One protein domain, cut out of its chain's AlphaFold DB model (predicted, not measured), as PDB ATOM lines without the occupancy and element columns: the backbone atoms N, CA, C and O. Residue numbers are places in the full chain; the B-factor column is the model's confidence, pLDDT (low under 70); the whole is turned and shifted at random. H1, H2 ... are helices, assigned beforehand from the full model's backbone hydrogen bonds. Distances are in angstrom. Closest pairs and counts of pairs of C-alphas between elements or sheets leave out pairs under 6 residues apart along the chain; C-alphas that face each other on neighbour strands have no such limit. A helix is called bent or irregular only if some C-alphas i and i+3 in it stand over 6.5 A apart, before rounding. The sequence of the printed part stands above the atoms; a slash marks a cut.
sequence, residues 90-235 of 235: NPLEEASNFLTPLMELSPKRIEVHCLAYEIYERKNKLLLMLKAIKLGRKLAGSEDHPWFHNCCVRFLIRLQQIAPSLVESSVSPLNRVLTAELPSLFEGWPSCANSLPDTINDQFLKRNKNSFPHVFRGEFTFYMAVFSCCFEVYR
ATOM      1  N   ASN A  90     135.523 153.421  20.813       88.69
ATOM      2  CA  ASN A  90     135.119 153.115  22.183       88.69
ATOM      3  C   ASN A  90     134.683 154.391  22.934       88.69
ATOM      4  O   ASN A  90     135.487 155.002  23.640       88.69
ATOM      5  N   PRO A  91     133.406 154.805  22.814       90.06
ATOM      6  CA  PRO A  91     132.935 156.083  23.350       90.06
ATOM      7  C   PRO A  91     133.037 156.184  24.879       90.06
ATOM      8  O   PRO A  91     133.252 157.269  25.412       90.06
ATOM      9  N   LEU A  92     132.895 155.068  25.605       91.06
ATOM     10  CA  LEU A  92     132.974 155.059  27.071       91.06
ATOM     11  C   LEU A  92     134.409 155.167  27.589       91.06
ATOM     12  O   LEU A  92     134.627 155.674  28.694       91.06
ATOM     13  N   GLU A  93     135.381 154.663  26.830       91.56
ATOM     14  CA  GLU A  93     136.792 154.829  27.167       91.56
ATOM     15  C   GLU A  93     137.225 156.271  26.931       91.56
ATOM     16  O   GLU A  93     137.722 156.906  27.857       91.56
ATOM     17  N   GLU A  94     136.877 156.839  25.775       91.12
ATOM     18  CA  GLU A  94     137.159 158.247  25.497       91.12
ATOM     19  C   GLU A  94     136.493 159.181  26.511       91.12
ATOM     20  O   GLU A  94     137.141 160.071  27.060       91.12
ATOM     21  N   ALA A  95     135.231 158.934  26.879       92.56
ATOM     22  CA  ALA A  95     134.573 159.705  27.934       92.56
ATOM     23  C   ALA A  95     135.320 159.626  29.282       92.56
ATOM     24  O   ALA A  95     135.375 160.611  30.018       92.56
ATOM     25  N   SER A  96     135.929 158.479  29.603       92.00
ATOM     26  CA  SER A  96     136.744 158.319  30.818       92.00
ATOM     27  C   SER A  96     138.060 159.105  30.729       92.00
ATOM     28  O   SER A  96     138.483 159.706  31.721       92.00
ATOM     29  N   ASN A  97     138.667 159.156  29.539       91.75
ATOM     30  CA  ASN A  97     139.864 159.954  29.269       91.75
ATOM     31  C   ASN A  97     139.588 161.448  29.480       91.75
ATOM     32  O   ASN A  97     140.382 162.120  30.129       91.75
ATOM     33  N   PHE A  98     138.433 161.953  29.030       91.69
ATOM     34  CA  PHE A  98     138.017 163.341  29.275       91.69
ATOM     35  C   PHE A  98     137.616 163.616  30.726       91.69
ATOM     36  O   PHE A  98     137.818 164.722  31.228       91.69
ATOM     37  N   LEU A  99     137.058 162.629  31.426       93.88
ATOM     38  CA  LEU A  99     136.641 162.790  32.816       93.88
ATOM     39  C   LEU A  99     137.831 162.971  33.768       93.88
ATOM     40  O   LEU A  99     137.753 163.758  34.710       93.88
ATOM     41  N   THR A 100     138.925 162.251  33.527       92.25
ATOM     42  CA  THR A 100     140.113 162.243  34.397       92.25
ATOM     43  C   THR A 100     140.674 163.651  34.667       92.25
ATOM     44  O   THR A 100     140.703 164.049  35.836       92.25
ATOM     45  N   PRO A 101     141.012 164.470  33.650       95.06
ATOM     46  CA  PRO A 101     141.504 165.828  33.881       95.06
ATOM     47  C   PRO A 101     140.449 166.737  34.526       95.06
ATOM     48  O   PRO A 101     140.796 167.623  35.305       95.06
ATOM     49  N   LEU A 102     139.151 166.521  34.274       93.69
ATOM     50  CA  LEU A 102     138.089 167.299  34.926       93.69
ATOM     51  C   LEU A 102     138.025 167.032  36.433       93.69
ATOM     52  O   LEU A 102     137.827 167.965  37.215       93.69
ATOM     53  N   MET A 103     138.215 165.780  36.848       92.31
ATOM     54  CA  MET A 103     138.257 165.412  38.263       92.31
ATOM     55  C   MET A 103     139.495 165.973  38.971       92.31
ATOM     56  O   MET A 103     139.398 166.345  40.140       92.31
ATOM     57  N   GLU A 104     140.632 166.063  38.281       92.38
ATOM     58  CA  GLU A 104     141.874 166.631  38.824       92.38
ATOM     59  C   GLU A 104     141.813 168.157  38.941       92.38
ATOM     60  O   GLU A 104     142.152 168.723  39.981       92.38
ATOM     61  N   LEU A 105     141.341 168.830  37.891       94.44
ATOM     62  CA  LEU A 105     141.361 170.291  37.797       94.44
ATOM     63  C   LEU A 105     140.139 170.954  38.439       94.44
ATOM     64  O   LEU A 105     140.197 172.117  38.834       94.44
ATOM     65  N   SER A 106     139.002 170.261  38.517       92.44
ATOM     66  CA  SER A 106     137.733 170.822  39.005       92.44
ATOM     67  C   SER A 106     136.968 169.890  39.961       92.44
ATOM     68  O   SER A 106     135.755 169.728  39.816       92.44
ATOM     69  N   PRO A 107     137.601 169.353  41.026       91.56
ATOM     70  CA  PRO A 107     136.943 168.427  41.957       91.56
ATOM     71  C   PRO A 107     135.817 169.067  42.784       91.56
ATOM     72  O   PRO A 107     135.030 168.360  43.410       91.56
ATOM     73  N   LYS A 108     135.745 170.404  42.822       92.94
ATOM     74  CA  LYS A 108     134.750 171.166  43.595       92.94
ATOM     75  C   LYS A 108     133.417 171.363  42.863       92.94
ATOM     76  O   LYS A 108     132.491 171.904  43.459       92.94
ATOM     77  N   ARG A 109     133.318 170.970  41.588       93.44
ATOM     78  CA  ARG A 109     132.086 171.078  40.796       93.44
ATOM     79  C   ARG A 109     131.267 169.801  40.924       93.44
ATOM     80  O   ARG A 109     131.796 168.707  40.736       93.44
ATOM     81  N   ILE A 110     129.982 169.932  41.234       94.94
ATOM     82  CA  ILE A 110     129.105 168.776  41.444       94.94
ATOM     83  C   ILE A 110     128.803 168.035  40.142       94.94
ATOM     84  O   ILE A 110     128.691 166.810  40.125       94.94
ATOM     85  N   GLU A 111     128.749 168.768  39.037       94.31
ATOM     86  CA  GLU A 111     128.482 168.262  37.698       94.31
ATOM     87  C   GLU A 111     129.566 167.280  37.254       94.31
ATOM     88  O   GLU A 111     129.258 166.289  36.603       94.31
ATOM     89  N   VAL A 112     130.821 167.493  37.669       95.50
ATOM     90  CA  VAL A 112     131.930 166.567  37.386       95.50
ATOM     91  C   VAL A 112     131.677 165.208  38.042       95.50
ATOM     92  O   VAL A 112     131.875 164.174  37.408       95.50
ATOM     93  N   HIS A 113     131.170 165.187  39.278       95.38
ATOM     94  CA  HIS A 113     130.815 163.938  39.963       95.38
ATOM     95  C   HIS A 113     129.554 163.292  39.376       95.38
ATOM     96  O   HIS A 113     129.487 162.066  39.299       95.38
ATOM     97  N   CYS A 114     128.586 164.088  38.909       95.25
ATOM     98  CA  CYS A 114     127.411 163.573  38.195       95.25
ATOM     99  C   CYS A 114     127.818 162.911  36.867       95.25
ATOM    100  O   CYS A 114     127.405 161.790  36.579       95.25
ATOM    101  N   LEU A 115     128.697 163.554  36.091       95.38
ATOM    102  CA  LEU A 115     129.267 162.991  34.861       95.38
ATOM    103  C   LEU A 115     130.062 161.713  35.139       95.38
ATOM    104  O   LEU A 115     129.915 160.728  34.415       95.38
ATOM    105  N   ALA A 116     130.868 161.710  36.204       95.62
ATOM    106  CA  ALA A 116     131.607 160.527  36.623       95.62
ATOM    107  C   ALA A 116     130.668 159.348  36.888       95.62
ATOM    108  O   ALA A 116     130.888 158.252  36.370       95.62
ATOM    109  N   TYR A 117     129.595 159.589  37.643       95.88
ATOM    110  CA  TYR A 117     128.571 158.587  37.906       95.88
ATOM    111  C   TYR A 117     127.969 158.029  36.605       95.88
ATOM    112  O   TYR A 117     127.987 156.818  36.408       95.88
ATOM    113  N   GLU A 118     127.524 158.889  35.685       93.88
ATOM    114  CA  GLU A 118     126.891 158.484  34.418       93.88
ATOM    115  C   GLU A 118     127.801 157.612  33.536       93.88
ATOM    116  O   GLU A 118     127.342 156.654  32.900       93.88
ATOM    117  N   ILE A 119     129.097 157.934  33.482       94.62
ATOM    118  CA  ILE A 119     130.085 157.149  32.731       94.62
ATOM    119  C   ILE A 119     130.302 155.798  33.418       94.62
ATOM    120  O   ILE A 119     130.272 154.754  32.762       94.62
ATOM    121  N   TYR A 120     130.501 155.790  34.738       94.81
ATOM    122  CA  TYR A 120     130.769 154.559  35.482       94.81
ATOM    123  C   TYR A 120     129.576 153.614  35.539       94.81
ATOM    124  O   TYR A 120     129.780 152.400  35.513       94.81
ATOM    125  N   GLU A 121     128.358 154.144  35.561       92.69
ATOM    126  CA  GLU A 121     127.125 153.372  35.456       92.69
ATOM    127  C   GLU A 121     127.062 152.618  34.126       92.69
ATOM    128  O   GLU A 121     126.914 151.399  34.124       92.69
ATOM    129  N   ARG A 122     127.321 153.300  32.999       92.31
ATOM    130  CA  ARG A 122     127.380 152.670  31.667       92.31
ATOM    131  C   ARG A 122     128.523 151.662  31.526       92.31
ATOM    132  O   ARG A 122     128.404 150.702  30.774       92.31
ATOM    133  N   LYS A 123     129.626 151.855  32.259       90.69
ATOM    134  CA  LYS A 123     130.746 150.895  32.351       90.69
ATOM    135  C   LYS A 123     130.511 149.783  33.387       90.69
ATOM    136  O   LYS A 123     131.390 148.940  33.567       90.69
ATOM    137  N   ASN A 124     129.376 149.799  34.089       90.38
ATOM    138  CA  ASN A 124     129.005 148.874  35.160       90.38
ATOM    139  C   ASN A 124     130.067 148.754  36.281       90.38
ATOM    140  O   ASN A 124     130.366 147.669  36.780       90.38
ATOM    141  N   LYS A 125     130.693 149.874  36.676       91.50
ATOM    142  CA  LYS A 125     131.749 149.928  37.711       91.50
ATOM    143  C   LYS A 125     131.222 150.434  39.061       91.50
ATOM    144  O   LYS A 125     131.394 151.601  39.401       91.50
ATOM    145  N   LEU A 126     130.641 149.544  39.869       91.88
ATOM    146  CA  LEU A 126     129.907 149.913  41.094       91.88
ATOM    147  C   LEU A 126     130.713 150.729  42.122       91.88
ATOM    148  O   LEU A 126     130.238 151.744  42.621       91.88
ATOM    149  N   LEU A 127     131.951 150.328  42.426       93.50
ATOM    150  CA  LEU A 127     132.776 151.040  43.414       93.50
ATOM    151  C   LEU A 127     133.178 152.445  42.946       93.50
ATOM    152  O   LEU A 127     133.346 153.350  43.764       93.50
ATOM    153  N   LEU A 128     133.316 152.645  41.633       94.69
ATOM    154  CA  LEU A 128     133.604 153.962  41.069       94.69
ATOM    155  C   LEU A 128     132.366 154.865  41.107       94.69
ATOM    156  O   LEU A 128     132.501 156.047  41.418       94.69
ATOM    157  N   MET A 129     131.167 154.304  40.906       95.12
ATOM    158  CA  MET A 129     129.904 155.019  41.141       95.12
ATOM    159  C   MET A 129     129.803 155.488  42.601       95.12
ATOM    160  O   MET A 129     129.551 156.664  42.859       95.12
ATOM    161  N   LEU A 130     130.094 154.596  43.556       95.19
ATOM    162  CA  LEU A 130     130.112 154.924  44.984       95.19
ATOM    163  C   LEU A 130     131.121 156.033  45.303       95.19
ATOM    164  O   LEU A 130     130.805 156.970  46.034       95.19
ATOM    165  N   LYS A 131     132.331 155.954  44.736       95.00
ATOM    166  CA  LYS A 131     133.360 156.987  44.898       95.00
ATOM    167  C   LYS A 131     132.859 158.349  44.410       95.00
ATOM    168  O   LYS A 131     133.043 159.332  45.126       95.00
ATOM    169  N   ALA A 132     132.223 158.413  43.239       95.31
ATOM    170  CA  ALA A 132     131.672 159.654  42.694       95.31
ATOM    171  C   ALA A 132     130.596 160.256  43.616       95.31
ATOM    172  O   ALA A 132     130.657 161.441  43.939       95.31
ATOM    173  N   ILE A 133     129.677 159.433  44.132       95.81
ATOM    174  CA  ILE A 133     128.644 159.871  45.085       95.81
ATOM    175  C   ILE A 133     129.273 160.359  46.395       95.81
ATOM    176  O   ILE A 133     128.937 161.438  46.879       95.81
ATOM    177  N   LYS A 134     130.233 159.613  46.952       95.31
ATOM    178  CA  LYS A 134     130.927 159.984  48.195       95.31
ATOM    179  C   LYS A 134     131.653 161.322  48.070       95.31
ATOM    180  O   LYS A 134     131.665 162.102  49.017       95.31
ATOM    181  N   LEU A 135     132.280 161.587  46.924       94.00
ATOM    182  CA  LEU A 135     132.942 162.865  46.669       94.00
ATOM    183  C   LEU A 135     131.927 163.993  46.452       94.00
ATOM    184  O   LEU A 135     132.080 165.049  47.059       94.00
ATOM    185  N   GLY A 136     130.869 163.753  45.673       93.88
ATOM    186  CA  GLY A 136     129.808 164.733  45.440       93.88
ATOM    187  C   GLY A 136     129.081 165.146  46.722       93.88
ATOM    188  O   GLY A 136     128.841 166.332  46.927       93.88
ATOM    189  N   ARG A 137     128.832 164.206  47.644       93.62
ATOM    190  CA  ARG A 137     128.183 164.477  48.939       93.62
ATOM    191  C   ARG A 137     128.997 165.420  49.836       93.62
ATOM    192  O   ARG A 137     128.421 166.123  50.655       93.62
ATOM    193  N   LYS A 138     130.325 165.473  49.675       93.62
ATOM    194  CA  LYS A 138     131.192 166.401  50.429       93.62
ATOM    195  C   LYS A 138     131.072 167.852  49.959       93.62
ATOM    196  O   LYS A 138     131.584 168.743  50.632       93.62
ATOM    197  N   LEU A 139     130.467 168.096  48.797       93.81
ATOM    198  CA  LEU A 139     130.306 169.436  48.248       93.81
ATOM    199  C   LEU A 139     129.076 170.126  48.842       93.81
ATOM    200  O   LEU A 139     128.033 169.506  49.063       93.81
ATOM    201  N   ALA A 140     129.201 171.435  49.060       88.44
ATOM    202  CA  ALA A 140     128.101 172.280  49.506       88.44
ATOM    203  C   ALA A 140     126.996 172.349  48.437       88.44
ATOM    204  O   ALA A 140     127.288 172.465  47.248       88.44
ATOM    205  N   GLY A 141     125.732 172.273  48.864       85.31
ATOM    206  CA  GLY A 141     124.569 172.307  47.966       85.31
ATOM    207  C   GLY A 141     124.304 170.999  47.212       85.31
ATOM    208  O   GLY A 141     123.437 170.963  46.344       85.31
ATOM    209  N   SER A 142     125.021 169.915  47.536       88.38
ATOM    210  CA  SER A 142     124.829 168.617  46.878       88.38
ATOM    211  C   SER A 142     123.465 167.989  47.137       88.38
ATOM    212  O   SER A 142     122.917 167.332  46.258       88.38
ATOM    213  N   GLU A 143     122.905 168.213  48.320       86.62
ATOM    214  CA  GLU A 143     121.651 167.605  48.757       86.62
ATOM    215  C   GLU A 143     120.437 168.074  47.947       86.62
ATOM    216  O   GLU A 143     119.546 167.279  47.663       86.62
ATOM    217  N   ASP A 144     120.433 169.337  47.523       90.25
ATOM    218  CA  ASP A 144     119.352 169.913  46.721       90.25
ATOM    219  C   ASP A 144     119.617 169.831  45.213       90.25
ATOM    220  O   ASP A 144     118.731 170.116  44.419       90.25
ATOM    221  N   HIS A 145     120.804 169.410  44.766       93.69
ATOM    222  CA  HIS A 145     121.127 169.423  43.341       93.69
ATOM    223  C   HIS A 145     120.326 168.356  42.552       93.69
ATOM    224  O   HIS A 145     120.559 167.156  42.739       93.69
ATOM    225  N   PRO A 146     119.455 168.739  41.590       93.62
ATOM    226  CA  PRO A 146     118.514 167.815  40.941       93.62
ATOM    227  C   PRO A 146     119.156 166.630  40.226       93.62
ATOM    228  O   PRO A 146     118.650 165.510  40.261       93.62
ATOM    229  N   TRP A 147     120.276 166.873  39.547       93.69
ATOM    230  CA  TRP A 147     120.972 165.816  38.819       93.69
ATOM    231  C   TRP A 147     121.714 164.879  39.774       93.69
ATOM    232  O   TRP A 147     121.705 163.670  39.580       93.69
ATOM    233  N   PHE A 148     122.282 165.416  40.856       95.06
ATOM    234  CA  PHE A 148     123.014 164.600  41.823       95.06
ATOM    235  C   PHE A 148     122.068 163.700  42.624       95.06
ATOM    236  O   PHE A 148     122.378 162.531  42.859       95.06
ATOM    237  N   HIS A 149     120.884 164.215  42.972       94.00
ATOM    238  CA  HIS A 149     119.801 163.423  43.555       94.00
ATOM    239  C   HIS A 149     119.424 162.235  42.661       94.00
ATOM    240  O   HIS A 149     119.415 161.095  43.124       94.00
ATOM    241  N   ASN A 150     119.217 162.477  41.361       93.00
ATOM    242  CA  ASN A 150     118.942 161.415  40.389       93.00
ATOM    243  C   ASN A 150     120.053 160.348  40.363       93.00
ATOM    244  O   ASN A 150     119.743 159.158  40.377       93.00
ATOM    245  N   CYS A 151     121.332 160.746  40.393       93.88
ATOM    246  CA  CYS A 151     122.453 159.803  40.484       93.88
ATOM    247  C   CYS A 151     122.388 158.944  41.759       93.88
ATOM    248  O   CYS A 151     122.588 157.732  41.698       93.88
ATOM    249  N   CYS A 152     122.072 159.547  42.909       93.94
ATOM    250  CA  CYS A 152     121.960 158.833  44.183       93.94
ATOM    251  C   CYS A 152     120.833 157.794  44.167       93.94
ATOM    252  O   CYS A 152     121.050 156.643  44.542       93.94
ATOM    253  N   VAL A 153     119.640 158.180  43.712       93.25
ATOM    254  CA  VAL A 153     118.479 157.281  43.658       93.25
ATOM    255  C   VAL A 153     118.714 156.150  42.652       93.25
ATOM    256  O   VAL A 153     118.483 154.989  42.982       93.25
ATOM    257  N   ARG A 154     119.263 156.443  41.463       92.50
ATOM    258  CA  ARG A 154     119.627 155.410  40.472       92.50
ATOM    259  C   ARG A 154     120.638 154.415  41.021       92.50
ATOM    260  O   ARG A 154     120.498 153.220  40.782       92.50
ATOM    261  N   PHE A 155     121.617 154.884  41.789       93.44
ATOM    262  CA  PHE A 155     122.599 154.007  42.415       93.44
ATOM    263  C   PHE A 155     121.954 153.046  43.413       93.44
ATOM    264  O   PHE A 155     122.266 151.858  43.408       93.44
ATOM    265  N   LEU A 156     121.021 153.532  44.234       92.25
ATOM    266  CA  LEU A 156     120.288 152.688  45.175       92.25
ATOM    267  C   LEU A 156     119.413 151.656  44.453       92.25
ATOM    268  O   LEU A 156     119.436 150.486  44.823       92.25
ATOM    269  N   ILE A 157     118.713 152.051  43.387       90.56
ATOM    270  CA  ILE A 157     117.946 151.108  42.557       90.56
ATOM    271  C   ILE A 157     118.883 150.068  41.928       90.56
ATOM    272  O   ILE A 157     118.588 148.872  41.929       90.56
ATOM    273  N   ARG A 158     120.062 150.481  41.452       89.44
ATOM    274  CA  ARG A 158     121.061 149.550  40.920       89.44
ATOM    275  C   ARG A 158     121.542 148.565  41.985       89.44
ATOM    276  O   ARG A 158     121.681 147.386  41.676       89.44
ATOM    277  N   LEU A 159     121.757 149.015  43.224       89.44
ATOM    278  CA  LEU A 159     122.099 148.144  44.353       89.44
ATOM    279  C   LEU A 159     121.002 147.112  44.642       89.44
ATOM    280  O   LEU A 159     121.334 145.962  44.912       89.44
ATOM    281  N   GLN A 160     119.724 147.488  44.542       88.88
ATOM    282  CA  GLN A 160     118.603 146.550  44.690       88.88
ATOM    283  C   GLN A 160     118.613 145.477  43.596       88.88
ATOM    284  O   GLN A 160     118.443 144.298  43.889       88.88
ATOM    285  N   GLN A 161     118.869 145.866  42.343       86.00
ATOM    286  CA  GLN A 161     118.919 144.931  41.213       86.00
ATOM    287  C   GLN A 161     120.041 143.898  41.349       86.00
ATOM    288  O   GLN A 161     119.855 142.738  40.999       86.00
ATOM    289  N   ILE A 162     121.206 144.308  41.858       85.12
ATOM    290  CA  ILE A 162     122.355 143.409  42.036       85.12
ATOM    291  C   ILE A 162     122.364 142.706  43.397       85.12
ATOM    292  O   ILE A 162     123.213 141.844  43.620       85.12
ATOM    293  N   ALA A 163     121.448 143.053  44.309       83.00
ATOM    294  CA  ALA A 163     121.380 142.483  45.654       83.00
ATOM    295  C   ALA A 163     121.386 140.940  45.671       83.00
ATOM    296  O   ALA A 163     122.138 140.391  46.478       83.00
ATOM    297  N   PRO A 164     120.667 140.221  44.778       79.38
ATOM    298  CA  PRO A 164     120.729 138.758  44.727       79.38
ATOM    299  C   PRO A 164     122.157 138.239  44.503       79.38
ATOM    300  O   PRO A 164     122.645 137.395  45.253       79.38
ATOM    301  N   SER A 165     122.882 138.826  43.547       77.50
ATOM    302  CA  SER A 165     124.271 138.465  43.237       77.50
ATOM    303  C   SER A 165     125.257 138.869  44.340       77.50
ATOM    304  O   SER A 165     126.281 138.212  44.539       77.50
ATOM    305  N   LEU A 166     124.967 139.946  45.081       73.94
ATOM    306  CA  LEU A 166     125.776 140.366  46.228       73.94
ATOM    307  C   LEU A 166     125.671 139.377  47.397       73.94
ATOM    308  O   LEU A 166     126.676 139.146  48.067       73.94
ATOM    309  N   VAL A 167     124.496 138.779  47.625       72.06
ATOM    310  CA  VAL A 167     124.285 137.761  48.671       72.06
ATOM    311  C   VAL A 167     125.044 136.476  48.342       72.06
ATOM    312  O   VAL A 167     125.733 135.933  49.207       72.06
ATOM    313  N   GLU A 168     125.004 136.035  47.085       68.81
ATOM    314  CA  GLU A 168     125.771 134.871  46.616       68.81
ATOM    315  C   GLU A 168     127.286 135.084  46.758       68.81
ATOM    316  O   GLU A 168     128.017 134.188  47.176       68.81
ATOM    317  N   SER A 169     127.761 136.304  46.491       65.50
ATOM    318  CA  SER A 169     129.174 136.690  46.598       65.50
ATOM    319  C   SER A 169     129.524 137.371  47.931       65.50
ATOM    320  O   SER A 169     130.407 138.233  47.973       65.50
ATOM    321  N   SER A 170     128.853 137.007  49.031       62.69
ATOM    322  CA  SER A 170     128.944 137.664  50.355       62.69
ATOM    323  C   SER A 170     130.373 137.905  50.880       62.69
ATOM    324  O   SER A 170     130.618 138.900  51.559       62.69
ATOM    325  N   VAL A 171     131.343 137.063  50.502       62.47
ATOM    326  CA  VAL A 171     132.756 137.139  50.936       62.47
ATOM    327  C   VAL A 171     133.601 138.130  50.107       62.47
ATOM    328  O   VAL A 171     134.756 138.411  50.431       62.47
ATOM    329  N   SER A 172     133.050 138.700  49.032       79.06
ATOM    330  CA  SER A 172     133.784 139.585  48.124       79.06
ATOM    331  C   SER A 172     134.261 140.880  48.814       79.06
ATOM    332  O   SER A 172     133.497 141.502  49.560       79.06
ATOM    333  N   PRO A 173     135.485 141.373  48.517       84.06
ATOM    334  CA  PRO A 173     135.958 142.689  48.962       84.06
ATOM    335  C   PRO A 173     134.983 143.830  48.646       84.06
ATOM    336  O   PRO A 173     134.914 144.811  49.381       84.06
ATOM    337  N   LEU A 174     134.201 143.681  47.577       86.44
ATOM    338  CA  LEU A 174     133.185 144.639  47.159       86.44
ATOM    339  C   LEU A 174     132.093 144.802  48.231       86.44
ATOM    340  O   LEU A 174     131.797 145.929  48.622       86.44
ATOM    341  N   ASN A 175     131.576 143.701  48.786       84.62
ATOM    342  CA  ASN A 175     130.569 143.737  49.852       84.62
ATOM    343  C   ASN A 175     131.104 144.372  51.134       84.62
ATOM    344  O   ASN A 175     130.405 145.153  51.771       84.62
ATOM    345  N   ARG A 176     132.370 144.113  51.483       87.81
ATOM    346  CA  ARG A 176     133.008 144.753  52.645       87.81
ATOM    347  C   ARG A 176     133.024 146.276  52.519       87.81
ATOM    348  O   ARG A 176     132.738 146.966  53.493       87.81
ATOM    349  N   VAL A 177     133.349 146.790  51.331       90.75
ATOM    350  CA  VAL A 177     133.365 148.236  51.071       90.75
ATOM    351  C   VAL A 177     131.951 148.810  51.108       90.75
ATOM    352  O   VAL A 177     131.742 149.836  51.749       90.75
ATOM    353  N   LEU A 178     130.972 148.148  50.480       89.19
ATOM    354  CA  LEU A 178     129.577 148.600  50.507       89.19
ATOM    355  C   LEU A 178     129.035 148.669  51.939       89.19
ATOM    356  O   LEU A 178     128.483 149.695  52.328       89.19
ATOM    357  N   THR A 179     129.260 147.629  52.741       87.06
ATOM    358  CA  THR A 179     128.784 147.576  54.128       87.06
ATOM    359  C   THR A 179     129.424 148.633  55.022       87.06
ATOM    360  O   THR A 179     128.765 149.148  55.920       87.06
ATOM    361  N   ALA A 180     130.684 148.991  54.770       90.50
ATOM    362  CA  ALA A 180     131.367 150.036  55.527       90.50
ATOM    363  C   ALA A 180     130.922 151.454  55.128       90.50
ATOM    364  O   ALA A 180     130.808 152.331  55.980       90.50
ATOM    365  N   GLU A 181     130.698 151.697  53.836       91.06
ATOM    366  CA  GLU A 181     130.559 153.053  53.297       91.06
ATOM    367  C   GLU A 181     129.101 153.496  53.126       91.06
ATOM    368  O   GLU A 181     128.784 154.661  53.372       91.06
ATOM    369  N   LEU A 182     128.194 152.599  52.728       90.38
ATOM    370  CA  LEU A 182     126.808 152.972  52.428       90.38
ATOM    371  C   LEU A 182     126.010 153.500  53.623       90.38
ATOM    372  O   LEU A 182     125.330 154.505  53.419       90.38
ATOM    373  N   PRO A 183     126.113 152.943  54.847       90.75
ATOM    374  CA  PRO A 183     125.387 153.488  55.997       90.75
ATOM    375  C   PRO A 183     125.733 154.953  56.291       90.75
ATOM    376  O   PRO A 183     124.896 155.702  56.781       90.75
ATOM    377  N   SER A 184     126.960 155.381  55.962       91.31
ATOM    378  CA  SER A 184     127.400 156.770  56.151       91.31
ATOM    379  C   SER A 184     126.856 157.738  55.095       91.31
ATOM    380  O   SER A 184     126.788 158.942  55.331       91.31
ATOM    381  N   LEU A 185     126.487 157.227  53.917       89.88
ATOM    382  CA  LEU A 185     125.990 158.020  52.787       89.88
ATOM    383  C   LEU A 185     124.467 158.005  52.678       89.88
ATOM    384  O   LEU A 185     123.887 158.936  52.108       89.88
ATOM    385  N   PHE A 186     123.854 156.933  53.176       90.75
ATOM    386  CA  PHE A 186     122.435 156.647  53.105       90.75
ATOM    387  C   PHE A 186     121.972 156.032  54.425       90.75
ATOM    388  O   PHE A 186     122.171 154.844  54.694       90.75
ATOM    389  N   GLU A 187     121.344 156.862  55.247       87.88
ATOM    390  CA  GLU A 187     120.820 156.441  56.539       87.88
ATOM    391  C   GLU A 187     119.752 155.347  56.370       87.88
ATOM    392  O   GLU A 187     118.911 155.403  55.473       87.88
ATOM    393  N   GLY A 188     119.817 154.317  57.218       81.06
ATOM    394  CA  GLY A 188     118.900 153.175  57.190       81.06
ATOM    395  C   GLY A 188     119.308 152.024  56.258       81.06
ATOM    396  O   GLY A 188     118.721 150.942  56.338       81.06
ATOM    397  N   TRP A 189     120.340 152.181  55.423       85.12
ATOM    398  CA  TRP A 189     120.917 151.050  54.687       85.12
ATOM    399  C   TRP A 189     121.736 150.148  55.638       85.12
ATOM    400  O   TRP A 189     122.501 150.675  56.447       85.12
ATOM    401  N   PRO A 190     121.639 148.801  55.562       81.56
ATOM    402  CA  PRO A 190     120.892 147.995  54.587       81.56
ATOM    403  C   PRO A 190     119.439 147.673  54.983       81.56
ATOM    404  O   PRO A 190     118.700 147.137  54.163       81.56
ATOM    405  N   SER A 191     119.009 147.985  56.207       83.44
ATOM    406  CA  SER A 191     117.706 147.571  56.753       83.44
ATOM    407  C   SER A 191     116.499 148.039  55.935       83.44
ATOM    408  O   SER A 191     115.536 147.292  55.796       83.44
ATOM    409  N   CYS A 192     116.545 149.243  55.357       83.06
ATOM    410  CA  CYS A 192     115.488 149.771  54.490       83.06
ATOM    411  C   CYS A 192     115.881 149.801  53.006       83.06
ATOM    412  O   CYS A 192     115.308 150.571  52.241       83.06
ATOM    413  N   ALA A 193     116.841 148.974  52.571       81.94
ATOM    414  CA  ALA A 193     117.392 149.034  51.212       81.94
ATOM    415  C   ALA A 193     116.326 149.008  50.102       81.94
ATOM    416  O   ALA A 193     116.506 149.685  49.095       81.94
ATOM    417  N   ASN A 194     115.212 148.291  50.297       84.06
ATOM    418  CA  ASN A 194     114.135 148.157  49.308       84.06
ATOM    419  C   ASN A 194     113.237 149.402  49.176       84.06
ATOM    420  O   ASN A 194     112.794 149.701  48.076       84.06
ATOM    421  N   SER A 195     112.982 150.137  50.261       88.31
ATOM    422  CA  SER A 195     112.102 151.322  50.266       88.31
ATOM    423  C   SER A 195     112.864 152.652  50.286       88.31
ATOM    424  O   SER A 195     112.271 153.731  50.206       88.31
ATOM    425  N   LEU A 196     114.189 152.595  50.429       89.50
ATOM    426  CA  LEU A 196     115.056 153.761  50.537       89.50
ATOM    427  C   LEU A 196     115.036 154.672  49.290       89.50
ATOM    428  O   LEU A 196     114.963 155.886  49.493       89.50
ATOM    429  N   PRO A 197     115.066 154.168  48.034       91.38
ATOM    430  CA  PRO A 197     114.980 155.035  46.856       91.38
ATOM    431  C   PRO A 197     113.705 155.883  46.840       91.38
ATOM    432  O   PRO A 197     113.788 157.093  46.630       91.38
ATOM    433  N   ASP A 198     112.553 155.266  47.122       91.19
ATOM    434  CA  ASP A 198     111.251 155.941  47.162       91.19
ATOM    435  C   ASP A 198     111.209 156.974  48.286       91.19
ATOM    436  O   ASP A 198     110.859 158.131  48.069       91.19
ATOM    437  N   THR A 199     111.673 156.589  49.477       92.38
ATOM    438  CA  THR A 199     111.701 157.470  50.651       92.38
ATOM    439  C   THR A 199     112.538 158.726  50.392       92.38
ATOM    440  O   THR A 199     112.098 159.838  50.689       92.38
ATOM    441  N   ILE A 200     113.733 158.565  49.814       91.75
ATOM    442  CA  ILE A 200     114.623 159.684  49.484       91.75
ATOM    443  C   ILE A 200     114.006 160.557  48.384       91.75
ATOM    444  O   ILE A 200     114.068 161.787  48.472       91.75
ATOM    445  N   ASN A 201     113.381 159.956  47.367       93.25
ATOM    446  CA  ASN A 201     112.752 160.717  46.291       93.25
ATOM    447  C   ASN A 201     111.540 161.522  46.770       93.25
ATOM    448  O   ASN A 201     111.435 162.708  46.464       93.25
ATOM    449  N   ASP A 202     110.679 160.924  47.588       92.94
ATOM    450  CA  ASP A 202     109.519 161.592  48.173       92.94
ATOM    451  C   ASP A 202     109.930 162.774  49.050       92.94
ATOM    452  O   ASP A 202     109.320 163.844  48.994       92.94
ATOM    453  N   GLN A 203     110.972 162.605  49.869       92.75
ATOM    454  CA  GLN A 203     111.512 163.693  50.685       92.75
ATOM    455  C   GLN A 203     112.050 164.833  49.812       92.75
ATOM    456  O   GLN A 203     111.765 166.004  50.082       92.75
ATOM    457  N   PHE A 204     112.775 164.502  48.742       92.81
ATOM    458  CA  PHE A 204     113.314 165.477  47.798       92.81
ATOM    459  C   PHE A 204     112.210 166.252  47.060       92.81
ATOM    460  O   PHE A 204     112.264 167.483  46.989       92.81
ATOM    461  N   LEU A 205     111.174 165.563  46.575       93.19
ATOM    462  CA  LEU A 205     110.023 166.177  45.906       93.19
ATOM    463  C   LEU A 205     109.219 167.072  46.858       93.19
ATOM    464  O   LEU A 205     108.860 168.194  46.496       93.19
ATOM    465  N   LYS A 206     108.992 166.631  48.104       93.62
ATOM    466  CA  LYS A 206     108.290 167.428  49.128       93.62
ATOM    467  C   LYS A 206     109.008 168.745  49.425       93.62
ATOM    468  O   LYS A 206     108.348 169.780  49.547       93.62
ATOM    469  N   ARG A 207     110.341 168.716  49.513       92.50
ATOM    470  CA  ARG A 207     111.182 169.905  49.734       92.50
ATOM    471  C   ARG A 207     111.194 170.848  48.533       92.50
ATOM    472  O   ARG A 207     111.113 172.058  48.715       92.50
ATOM    473  N   ASN A 208     111.240 170.299  47.318       91.94
ATOM    474  CA  ASN A 208     111.507 171.055  46.092       91.94
ATOM    475  C   ASN A 208     110.304 171.188  45.137       91.94
ATOM    476  O   ASN A 208     110.468 171.476  43.951       91.94
ATOM    477  N   LYS A 209     109.083 171.053  45.663       92.00
ATOM    478  CA  LYS A 209     107.805 171.074  44.924       92.00
ATOM    479  C   LYS A 209     107.581 172.268  43.984       92.00
ATOM    480  O   LYS A 209     106.853 172.147  43.007       92.00
ATOM    481  N   ASN A 210     108.200 173.414  44.264       92.56
ATOM    482  CA  ASN A 210     108.014 174.645  43.486       92.56
ATOM    483  C   ASN A 210     109.068 174.833  42.383       92.56
ATOM    484  O   ASN A 210     109.035 175.831  41.669       92.56
ATOM    485  N   SER A 211     110.029 173.916  42.256       94.25
ATOM    486  CA  SER A 211     111.111 174.030  41.286       94.25
ATOM    487  C   SER A 211     110.977 172.967  40.206       94.25
ATOM    488  O   SER A 211     111.237 171.787  40.439       94.25
ATOM    489  N   PHE A 212     110.627 173.406  38.995       93.12
ATOM    490  CA  PHE A 212     110.513 172.534  37.827       93.12
ATOM    491  C   PHE A 212     111.701 171.570  37.641       93.12
ATOM    492  O   PHE A 212     111.445 170.375  37.519       93.12
ATOM    493  N   PRO A 213     112.984 171.999  37.664       91.81
ATOM    494  CA  PRO A 213     114.095 171.066  37.462       91.81
ATOM    495  C   PRO A 213     114.179 169.974  38.537       91.81
ATOM    496  O   PRO A 213     114.623 168.869  38.229       91.81
ATOM    497  N   HIS A 214     113.736 170.243  39.766       93.44
ATOM    498  CA  HIS A 214     113.728 169.256  40.847       93.44
ATOM    499  C   HIS A 214     112.571 168.273  40.676       93.44
ATOM    500  O   HIS A 214     112.795 167.066  40.708       93.44
ATOM    501  N   VAL A 215     111.360 168.778  40.418       92.00
ATOM    502  CA  VAL A 215     110.176 167.941  40.168       92.00
ATOM    503  C   VAL A 215     110.404 167.047  38.951       92.00
ATOM    504  O   VAL A 215     110.257 165.833  39.042       92.00
ATOM    505  N   PHE A 216     110.870 167.623  37.839       91.19
ATOM    506  CA  PHE A 216     111.181 166.877  36.624       91.19
ATOM    507  C   PHE A 216     112.182 165.751  36.892       91.19
ATOM    508  O   PHE A 216     111.942 164.614  36.502       91.19
ATOM    509  N   ARG A 217     113.300 166.034  37.573       87.75
ATOM    510  CA  ARG A 217     114.317 165.011  37.860       87.75
ATOM    511  C   ARG A 217     113.819 163.951  38.840       87.75
ATOM    512  O   ARG A 217     114.107 162.779  38.613       87.75
ATOM    513  N   GLY A 218     113.088 164.328  39.886       86.50
ATOM    514  CA  GLY A 218     112.546 163.378  40.861       86.50
ATOM    515  C   GLY A 218     111.571 162.385  40.224       86.50
ATOM    516  O   GLY A 218     111.708 161.183  40.429       86.50
ATOM    517  N   GLU A 219     110.672 162.860  39.362       84.88
ATOM    518  CA  GLU A 219     109.730 162.003  38.624       84.88
ATOM    519  C   GLU A 219     110.436 161.147  37.558       84.88
ATOM    520  O   GLU A 219     110.227 159.939  37.442       84.88
ATOM    521  N   PHE A 220     111.351 161.749  36.792       82.31
ATOM    522  CA  PHE A 220     112.041 161.080  35.683       82.31
ATOM    523  C   PHE A 220     112.944 159.917  36.120       82.31
ATOM    524  O   PHE A 220     113.238 159.015  35.331       82.31
ATOM    525  N   THR A 221     113.398 159.928  37.376       74.19
ATOM    526  CA  THR A 221     114.326 158.929  37.918       74.19
ATOM    527  C   THR A 221     113.776 157.503  37.829       74.19
ATOM    528  O   THR A 221     114.506 156.592  37.436       74.19
ATOM    529  N   PHE A 222     112.489 157.315  38.124       68.19
ATOM    530  CA  PHE A 222     111.858 155.996  38.116       68.19
ATOM    531  C   PHE A 222     111.571 155.486  36.705       68.19
ATOM    532  O   PHE A 222     111.797 154.310  36.424       68.19
ATOM    533  N   TYR A 223     111.182 156.370  35.782       65.12
ATOM    534  CA  TYR A 223     110.993 155.997  34.379       65.12
ATOM    535  C   TYR A 223     112.280 155.428  33.770       65.12
ATOM    536  O   TYR A 223     112.263 154.355  33.170       65.12
ATOM    537  N   MET A 224     113.419 156.093  33.976       61.06
ATOM    538  CA  MET A 224     114.693 155.626  33.420       61.06
ATOM    539  C   MET A 224     115.197 154.326  34.054       61.06
ATOM    540  O   MET A 224     115.778 153.497  33.353       61.06
ATOM    541  N   ALA A 225     114.948 154.110  35.347       59.50
ATOM    542  CA  ALA A 225     115.322 152.866  36.016       59.50
ATOM    543  C   ALA A 225     114.571 151.647  35.449       59.50
ATOM    544  O   ALA A 225     115.177 150.596  35.228       59.50
ATOM    545  N   VAL A 226     113.276 151.802  35.146       55.09
ATOM    546  CA  VAL A 226     112.455 150.756  34.516       55.09
ATOM    547  C   VAL A 226     112.937 150.468  33.090       55.09
ATOM    548  O   VAL A 226     113.143 149.309  32.735       55.09
ATOM    549  N   PHE A 227     113.210 151.505  32.291       53.88
ATOM    550  CA  PHE A 227     113.723 151.332  30.925       53.88
ATOM    551  C   PHE A 227     115.110 150.679  30.883       53.88
ATOM    552  O   PHE A 227     115.347 149.815  30.039       53.88
ATOM    553  N   SER A 228     116.013 151.037  31.801       53.44
ATOM    554  CA  SER A 228     117.337 150.411  31.880       53.44
ATOM    555  C   SER A 228     117.246 148.933  32.268       53.44
ATOM    556  O   SER A 228     118.010 148.128  31.746       53.44
ATOM    557  N   CYS A 229     116.292 148.560  33.132       49.38
ATOM    558  CA  CYS A 229     116.045 147.161  33.483       49.38
ATOM    559  C   CYS A 229     115.524 146.360  32.284       49.38
ATOM    560  O   CYS A 229     115.955 145.232  32.069       49.38
ATOM    561  N   CYS A 230     114.636 146.944  31.473       37.03
ATOM    562  CA  CYS A 230     114.198 146.310  30.235       37.03
ATOM    563  C   CYS A 230     115.365 146.147  29.256       37.03
ATOM    564  O   CYS A 230     115.536 145.069  28.708       37.03
ATOM    565  N   PHE A 231     116.206 147.163  29.059       44.09
ATOM    566  CA  PHE A 231     117.293 147.085  28.078       44.09
ATOM    567  C   PHE A 231     118.385 146.065  28.450       44.09
ATOM    568  O   PHE A 231     118.940 145.426  27.561       44.09
ATOM    569  N   GLU A 232     118.657 145.865  29.745       44.12
ATOM    570  CA  GLU A 232     119.607 144.848  30.225       44.12
ATOM    571  C   GLU A 232     119.094 143.409  29.998       44.12
ATOM    572  O   GLU A 232     119.895 142.505  29.803       44.12
ATOM    573  N   VAL A 233     117.772 143.188  29.976       42.94
ATOM    574  CA  VAL A 233     117.160 141.871  29.684       42.94
ATOM    575  C   VAL A 233     117.224 141.519  28.190       42.94
ATOM    576  O   VAL A 233     117.148 140.350  27.826       42.94
ATOM    577  N   TYR A 234     117.374 142.516  27.315       35.09
ATOM    578  CA  TYR A 234     117.440 142.334  25.859       35.09
ATOM    579  C   TYR A 234     118.874 142.276  25.303       35.09
ATOM    580  O   TYR A 234     119.054 142.340  24.084       35.09
ATOM    581  N   ARG A 235     119.890 142.158  26.165       37.16
ATOM    582  CA  ARG A 235     121.300 142.044  25.778       37.16
ATOM    583  C   ARG A 235     121.880 140.698  26.191       37.16
ATOM    584  O   ARG A 235     122.708 140.186  25.407       37.16
TER     585      ARG A 235
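What this domain is: This is residues 90 to 235 of the 235 residues of an uncharacterized protein of Fasciola hepatica (UniProt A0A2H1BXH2). The domain is a compact pile of helices built round the long helix H4, with the helical hairpin of H2 and H3 packed on one side of it and the hairpin of H6 and H7 on the other. These five make an up-and-down bundle, each running against the one before it in the chain; H1 lies beyond H2, away from H4, and H5 follows H4 by a turn at residues 168 to 173, which stick out, as do the last residues, 230 to 235. The printed part has 146 residues with seven named helices, H1 to H7 in that order, and no named strand; the class is all helix. The whole is compact, with a radius of gyration of the C-alphas of 15.3 A, and rounded, spanning 43 by 36 by 34 A.

Where its parts are: H1 takes residues 91 to 105, beginning at C-alpha 91 at (132.935, 156.083, 23.350), and is 21.9 A long from first to last C-alpha. H2 takes residues 110 to 122 and H3 residues 126 to 137. H4, the longest helix, takes residues 146 to 168, from C-alpha 146 at (118.514, 167.815, 40.941), and is 34.2 A long. It has a kink of 51 degrees near residue 162 and is irregular: C-alphas 161 and 164 are 7.3 A apart. H5, residues 173 to 185, is only just irregular, with C-alphas 180 and 183 at 6.9 A. H6 takes residues 196 to 208. H7, residues 212 to 233, is 32.4 A long, has a kink of 32 degrees near residue 222, and ends at C-alpha 233 at (117.160, 141.871, 29.684).

How they stand to each other: H4 is the hub, touching H2, H3, H6 and H7. Along the printed part, H1 and H2 form a helical hairpin; they touch at a shallow tilt of 27 degrees, and their closest C-alphas, those of Met 103 and Val 112, are 6.5 A apart. H1 is apart from H3, H4, H5, H6 and H7. H2 and H3 form the next hairpin, at a shallow tilt of 12 degrees, opposite ways, with the C-alphas of Tyr 117 and Met 129 closest at 5.0 A. H4 touches H2 with residues 147 to 151 alone, the C-alphas of Cys 114 and Phe 148 being closest at 5.8 A. H3 and H4 are also a hairpin, at a shallow tilt of 34 degrees, only just short of steep; their closest C-alphas are those of Ile 133 and Cys 152, 6.8 A apart. H5 only just touches H3, with 3 pairs of C-alphas within 8 A, those of Lys 134 and Leu 185 closest at 7.0 A. H4 and H5 are close but not clearly touching, the C-alphas of Leu 166 and Asn 175 being closest at 6.9 A. H6 runs opposite to H4 at a shallow tilt of 8 degrees, with the C-alphas of Val 153 and Pro 197 closest at 5.2 A. H7 runs the same way as H4 at a shallow tilt of 30 degrees, with the C-alphas of Pro 146 and His 214 closest at 5.0 A. H6 and H7 form a hairpin at a shallow tilt of 24 degrees, and the C-alphas of Asn 208 and His 214 are closest at 6.0 A. In H2, H3 and H6 every O i to N i+4 pair is within hydrogen-bond range; the counts are 9 of 11 in H1, 17 of 19 in H4, 7 of 9 in H5 and 16 of 18 in H7.

The domain as a whole: The two C-alphas farthest apart, those of Val 171 and Asn 210, are 45.5 A apart. The printed part has no cut and ends at Arg 235, the chain's last residue. No link is long. The mean pLDDT of the printed part is 85.9; it is under 70 in residues 168 to 171 and 222 to 235.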